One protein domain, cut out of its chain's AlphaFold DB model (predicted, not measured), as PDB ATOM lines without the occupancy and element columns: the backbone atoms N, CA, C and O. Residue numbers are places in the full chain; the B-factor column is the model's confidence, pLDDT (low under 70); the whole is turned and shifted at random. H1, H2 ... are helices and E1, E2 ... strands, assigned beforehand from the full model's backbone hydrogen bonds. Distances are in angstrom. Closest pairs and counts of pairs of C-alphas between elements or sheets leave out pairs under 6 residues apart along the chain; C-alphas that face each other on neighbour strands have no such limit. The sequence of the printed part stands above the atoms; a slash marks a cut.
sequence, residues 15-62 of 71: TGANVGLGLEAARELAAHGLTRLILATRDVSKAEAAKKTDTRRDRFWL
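AT A GLANCE: This is residues 15 to 62 of the 71 residues of the protein "Short-chain dehydrogenase, putative" of Talaromyces stipitatus (strain ATCC 10500 / CBS 375.48 / QM 6759 / NRRL 1006) (UniProt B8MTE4). Two helices, H1 and H2, form a steep, loosely met pair, and one strand, E1, lies along one side of both. The last stretch folds back so that residues 60 to 61 run beside E1 as a short parallel pairing. The 48 printed residues hold two named helices and one named strand, in the order H1, E1, H2: mostly helix. The whole is compact, with a radius of gyration of the C-alphas of 9.3 A and spans of 26 by 18 by 15 A.

HOW THE PARTS SIT: The closest C-alphas of H1, residues 20 to 31, and E1, residues 36 to 40, are those of Ala 30 and Leu 37, 7.0 A apart. E1 pairs with no named strand, but its residues 37 to 38 pair with residues 60 to 61, parallel. The closest C-alphas of E1 and H2, residues 44 to 53, are those of Leu 39 and Ala 47, 6.8 A apart. H1 and H2 are close but not clearly touching, with the C-alphas of Leu 23 and Ala 50 closest at 7.8 A. They run the same way at a steep tilt of 53 degrees. In H1 and H2 every O i to N i+4 pair is within hydrogen-bond range.

IN THESE COORDINATES: H1 begins at C-alpha 20 (147.904, 156.078, 189.806) and is 16.8 A long. E1 measures 12.6 A. H2, 14.3 A long, ends at C-alpha 53 (146.347, 152.936, 202.912).

THE WHOLE: The C-alphas of Gly 33 and Asp 43 are the two farthest apart, at 26.1 A. The printed part has no cut, and the links H1 to E1 and E1 to H2 are tight. The mean pLDDT of the printed part is 85.3, and no printed residue is under 70.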
ATOM      1  N   THR A  15     159.706 155.942 190.955       89.38
ATOM      2  CA  THR A  15     159.401 157.374 190.925       89.38
ATOM      3  C   THR A  15     157.939 157.622 190.567       89.38
ATOM      4  O   THR A  15     157.405 156.977 189.668       89.38
ATOM      5  N   GLY A  16     157.291 158.590 191.221       87.00
ATOM      6  CA  GLY A  16     155.877 158.902 190.980       87.00
ATOM      7  C   GLY A  16     154.919 157.847 191.542       87.00
ATOM      8  O   GLY A  16     153.776 157.753 191.107       87.00
ATOM      9  N   ALA A  17     155.376 157.056 192.514       86.94
ATOM     10  CA  ALA A  17     154.645 155.913 193.054       86.94
ATOM     11  C   ALA A  17     153.649 156.260 194.176       86.94
ATOM     12  O   ALA A  17     153.200 155.387 194.908       86.94
ATOM     13  N   ASN A  18     153.303 157.538 194.339       84.75
ATOM     14  CA  ASN A  18     152.341 157.972 195.353       84.75
ATOM     15  C   ASN A  18     150.883 157.914 194.875       84.75
ATOM     16  O   ASN A  18     149.984 157.988 195.706       84.75
ATOM     17  N   VAL A  19     150.635 157.807 193.564       87.31
ATOM     18  CA  VAL A  19     149.291 157.726 192.971       87.31
ATOM     19  C   VAL A  19     149.306 156.965 191.639       87.31
ATOM     20  O   VAL A  19     150.355 156.776 191.022       87.31
ATOM     21  N   GLY A  20     148.116 156.589 191.162       88.69
ATOM     22  CA  GLY A  20     147.904 156.078 189.806       88.69
ATOM     23  C   GLY A  20     148.728 154.830 189.489       88.69
ATOM     24  O   GLY A  20     148.902 153.958 190.335       88.69
ATOM     25  N   LEU A  21     149.249 154.760 188.261       89.12
ATOM     26  CA  LEU A  21     149.997 153.598 187.767       89.12
ATOM     27  C   LEU A  21     151.282 153.326 188.551       89.12
ATOM     28  O   LEU A  21     151.647 152.170 188.717       89.12
ATOM     29  N   GLY A  22     151.958 154.367 189.045       88.44
ATOM     30  CA  GLY A  22     153.178 154.191 189.831       88.44
ATOM     31  C   GLY A  22     152.903 153.469 191.148       88.44
ATOM     32  O   GLY A  22     153.665 152.586 191.528       88.44
ATOM     33  N   LEU A  23     151.794 153.807 191.815       88.81
ATOM     34  CA  LEU A  23     151.364 153.133 193.042       88.81
ATOM     35  C   LEU A  23     150.927 151.689 192.771       88.81
ATOM     36  O   LEU A  23     151.246 150.790 193.546       88.81
ATOM     37  N   GLU A  24     150.235 151.446 191.660       90.81
ATOM     38  CA  GLU A  24     149.760 150.098 191.349       90.81
ATOM     39  C   GLU A  24     150.888 149.172 190.890       90.81
ATOM     40  O   GLU A  24     150.953 148.021 191.313       90.81
ATOM     41  N   ALA A  25     151.857 149.696 190.136       89.81
ATOM     42  CA  ALA A  25     153.099 148.987 189.846       89.81
ATOM     43  C   ALA A  25     153.857 148.649 191.138       89.81
ATOM     44  O   ALA A  25     154.327 147.527 191.300       89.81
ATOM     45  N   ALA A  26     153.929 149.593 192.080       88.62
ATOM     46  CA  ALA A  26     154.563 149.395 193.377       88.62
ATOM     47  C   ALA A  26     153.900 148.266 194.187       88.62
ATOM     48  O   ALA A  26     154.590 147.428 194.770       88.62
ATOM     49  N   ARG A  27     152.566 148.206 194.183       87.75
ATOM     50  CA  ARG A  27     151.771 147.143 194.821       87.75
ATOM     51  C   ARG A  27     151.984 145.782 194.194       87.75
ATOM     52  O   ARG A  27     152.185 144.812 194.922       87.75
ATOM     53  N   GLU A  28     151.947 145.722 192.871       89.00
ATOM     54  CA  GLU A  28     152.146 144.479 192.136       89.00
ATOM     55  C   GLU A  28     153.554 143.936 192.401       89.00
ATOM     56  O   GLU A  28     153.729 142.786 192.791       89.00
ATOM     57  N   LEU A  29     154.564 144.799 192.322       85.69
ATOM     58  CA  LEU A  29     155.950 144.456 192.623       85.69
ATOM     59  C   LEU A  29     156.127 143.961 194.068       85.69
ATOM     60  O   LEU A  29     156.736 142.914 194.291       85.69
ATOM     61  N   ALA A  30     155.521 144.638 195.047       84.31
ATOM     62  CA  ALA A  30     155.511 144.178 196.436       84.31
ATOM     63  C   ALA A  30     154.793 142.822 196.614       84.31
ATOM     64  O   ALA A  30     155.165 142.039 197.492       84.31
ATOM     65  N   ALA A  31     153.782 142.517 195.792       84.94
ATOM     66  CA  ALA A  31     153.082 141.233 195.802       84.94
ATOM     67  C   ALA A  31     153.923 140.087 195.206       84.94
ATOM     68  O   ALA A  31     153.829 138.962 195.694       84.94
ATOM     69  N   HIS A  32     154.797 140.371 194.233       83.88
ATOM     70  CA  HIS A  32     155.722 139.399 193.619       83.88
ATOM     71  C   HIS A  32     156.963 139.078 194.466       83.88
ATOM     72  O   HIS A  32     157.887 138.415 193.999       83.88
ATOM     73  N   GLY A  33     156.985 139.501 195.732       75.38
ATOM     74  CA  GLY A  33     158.024 139.104 196.682       75.38
ATOM     75  C   GLY A  33     159.229 140.037 196.732       75.38
ATOM     76  O   GLY A  33     160.250 139.667 197.310       75.38
ATOM     77  N   LEU A  34     159.116 141.251 196.188       78.31
ATOM     78  CA  LEU A  34     160.085 142.302 196.479       78.31
ATOM     79  C   LEU A  34     160.003 142.674 197.959       78.31
ATOM     80  O   LEU A  34     158.939 142.998 198.491       78.31
ATOM     81  N   THR A  35     161.143 142.583 198.632       74.62
ATOM     82  CA  THR A  35     161.261 142.824 200.073       74.62
ATOM     83  C   THR A  35     161.441 144.303 200.388       74.62
ATOM     84  O   THR A  35     161.008 144.760 201.445       74.62
ATOM     85  N   ARG A  36     162.059 145.063 199.474       83.06
ATOM     86  CA  ARG A  36     162.383 146.479 199.666       83.06
ATOM     87  C   ARG A  36     162.009 147.301 198.441       83.06
ATOM     88  O   ARG A  36     162.713 147.282 197.434       83.06
ATOM     89  N   LEU A  37     160.913 148.051 198.550       86.44
ATOM     90  CA  LEU A  37     160.483 148.985 197.517       86.44
ATOM     91  C   LEU A  37     160.471 150.425 198.037       86.44
ATOM     92  O   LEU A  37     159.777 150.729 199.005       86.44
ATOM     93  N   ILE A  38     161.194 151.322 197.372       88.69
ATOM     94  CA  ILE A  38     161.266 152.741 197.721       88.69
ATOM     95  C   ILE A  38     160.276 153.533 196.865       88.69
ATOM     96  O   ILE A  38     160.380 153.562 195.635       88.69
ATOM     97  N   LEU A  39     159.340 154.223 197.516       87.19
ATOM     98  CA  LEU A  39     158.407 155.130 196.849       87.19
ATOM     99  C   LEU A  39     159.042 156.521 196.748       87.19
ATOM    100  O   LEU A  39     158.979 157.324 197.678       87.19
ATOM    101  N   ALA A  40     159.642 156.826 195.600       86.88
ATOM    102  CA  ALA A  40     160.215 158.138 195.338       86.88
ATOM    103  C   ALA A  40     159.137 159.092 194.803       86.88
ATOM    104  O   ALA A  40     158.546 158.890 193.740       86.88
ATOM    105  N   THR A  41     158.875 160.178 195.524       86.94
ATOM    106  CA  THR A  41     157.961 161.233 195.079       86.94
ATOM    107  C   THR A  41     158.426 162.599 195.560       86.94
ATOM    108  O   THR A  41     159.154 162.718 196.539       86.94
ATOM    109  N   ARG A  42     157.966 163.642 194.869       87.19
ATOM    110  CA  ARG A  42     158.194 165.045 195.234       87.19
ATOM    111  C   ARG A  42     157.432 165.493 196.488       87.19
ATOM    112  O   ARG A  42     157.721 166.556 197.018       87.19
ATOM    113  N   ASP A  43     156.416 164.736 196.901       87.81
ATOM    114  CA  ASP A  43     155.501 165.081 197.994       87.81
ATOM    115  C   ASP A  43     155.425 163.908 198.977       87.81
ATOM    116  O   ASP A  43     154.687 162.939 198.761       87.81
ATOM    117  N   VAL A  44     156.243 163.987 200.031       84.56
ATOM    118  CA  VAL A  44     156.405 162.930 201.041       84.56
ATOM    119  C   VAL A  44     155.098 162.678 201.793       84.56
ATOM    120  O   VAL A  44     154.749 161.526 202.030       84.56
ATOM    121  N   SER A  45     154.310 163.719 202.079       87.06
ATOM    122  CA  SER A  45     153.021 163.576 202.767       87.06
ATOM    123  C   SER A  45     152.031 162.725 201.966       87.06
ATOM    124  O   SER A  45     151.323 161.892 202.533       87.06
ATOM    125  N   LYS A  46     152.008 162.866 200.635       85.94
ATOM    126  CA  LYS A  46     151.213 161.978 199.768       85.94
ATOM    127  C   LYS A  46     151.765 160.558 199.716       85.94
ATOM    128  O   LYS A  46     150.983 159.615 199.638       85.94
ATOM    129  N   ALA A  47     153.085 160.404 199.758       85.81
ATOM    130  CA  ALA A  47     153.732 159.095 199.826       85.81
ATOM    131  C   ALA A  47     153.347 158.346 201.110       85.81
ATOM    132  O   ALA A  47     152.978 157.175 201.062       85.81
ATOM    133  N   GLU A  48     153.363 159.040 202.250       87.19
ATOM    134  CA  GLU A  48     152.938 158.491 203.537       87.19
ATOM    135  C   GLU A  48     151.465 158.099 203.538       87.19
ATOM    136  O   GLU A  48     151.114 157.037 204.050       87.19
ATOM    137  N   ALA A  49     150.597 158.936 202.962       88.88
ATOM    138  CA  ALA A  49     149.181 158.617 202.832       88.88
ATOM    139  C   ALA A  49     148.980 157.337 202.006       88.88
ATOM    140  O   ALA A  49     148.273 156.432 202.449       88.88
ATOM    141  N   ALA A  50     149.663 157.221 200.862       86.50
ATOM    142  CA  ALA A  50     149.627 156.021 200.030       86.50
ATOM    143  C   ALA A  50     150.120 154.782 200.799       86.50
ATOM    144  O   ALA A  50     149.408 153.776 200.859       86.50
ATOM    145  N   LYS A  51     151.268 154.885 201.483       86.75
ATOM    146  CA  LYS A  51     151.825 153.820 202.331       86.75
ATOM    147  C   LYS A  51     150.870 153.413 203.459       86.75
ATOM    148  O   LYS A  51     150.722 152.227 203.715       86.75
ATOM    149  N   LYS A  52     150.182 154.356 204.117       86.12
ATOM    150  CA  LYS A  52     149.213 154.062 205.196       86.12
ATOM    151  C   LYS A  52     147.967 153.331 204.711       86.12
ATOM    152  O   LYS A  52     147.425 152.520 205.454       86.12
ATOM    153  N   THR A  53     147.505 153.629 203.499       85.44
ATOM    154  CA  THR A  53     146.347 152.936 202.912       85.44
ATOM    155  C   THR A  53     146.671 151.527 202.431       85.44
ATOM    156  O   THR A  53     145.756 150.743 202.188       85.44
ATOM    157  N   ASP A  54     147.955 151.197 202.284       83.56
ATOM    158  CA  ASP A  54     148.372 149.896 201.796       83.56
ATOM    159  C   ASP A  54     148.454 148.852 202.915       83.56
ATOM    160  O   ASP A  54     148.982 149.091 204.003       83.56
ATOM    161  N   THR A  55     147.949 147.654 202.636       80.81
ATOM    162  CA  THR A  55     147.985 146.533 203.583       80.81
ATOM    163  C   THR A  55     149.388 145.949 203.747       80.81
ATOM    164  O   THR A  55     149.684 145.390 204.799       80.81
ATOM    165  N   ARG A  56     150.269 146.121 202.753       79.81
ATOM    166  CA  ARG A  56     151.663 145.642 202.731       79.81
ATOM    167  C   ARG A  56     152.663 146.769 202.985       79.81
ATOM    168  O   ARG A  56     153.764 146.786 202.439       79.81
ATOM    169  N   ARG A  57     152.269 147.741 203.812       78.12
ATOM    170  CA  ARG A  57     153.061 148.932 204.166       78.12
ATOM    171  C   ARG A  57     154.448 148.642 204.744       78.12
ATOM    172  O   ARG A  57     155.279 149.541 204.750       78.12
ATOM    173  N   ASP A  58     154.692 147.427 205.229       81.94
ATOM    174  CA  ASP A  58     156.000 146.929 205.675       81.94
ATOM    175  C   ASP A  58     157.025 146.816 204.534       81.94
ATOM    176  O   ASP A  58     158.224 146.891 204.783       81.94
ATOM    177  N   ARG A  59     156.562 146.688 203.285       80.81
ATOM    178  CA  ARG A  59     157.417 146.570 202.093       80.81
ATOM    179  C   ARG A  59     157.754 147.903 201.436       80.81
ATOM    180  O   ARG A  59     158.672 147.962 200.618       80.81
ATOM    181  N   PHE A  60     157.010 148.957 201.771       84.69
ATOM    182  CA  PHE A  60     157.212 150.291 201.220       84.69
ATOM    183  C   PHE A  60     158.093 151.124 202.135       84.69
ATOM    184  O   PHE A  60     157.775 151.344 203.304       84.69
ATOM    185  N   TRP A  61     159.162 151.655 201.570       83.06
ATOM    186  CA  TRP A  61     160.116 152.517 202.241       83.06
ATOM    187  C   TRP A  61     160.011 153.915 201.635       83.06
ATOM    188  O   TRP A  61     159.933 154.082 200.415       83.06
ATOM    189  N   LEU A  62     159.952 154.927 202.488       81.38
ATOM    190  CA  LEU A  62     160.150 156.319 202.107       81.38
ATOM    191  C   LEU A  62     161.598 156.710 202.385       81.38
ATOM    192  O   LEU A  62     162.343 155.968 203.019       81.38
TER     193      LEU A  62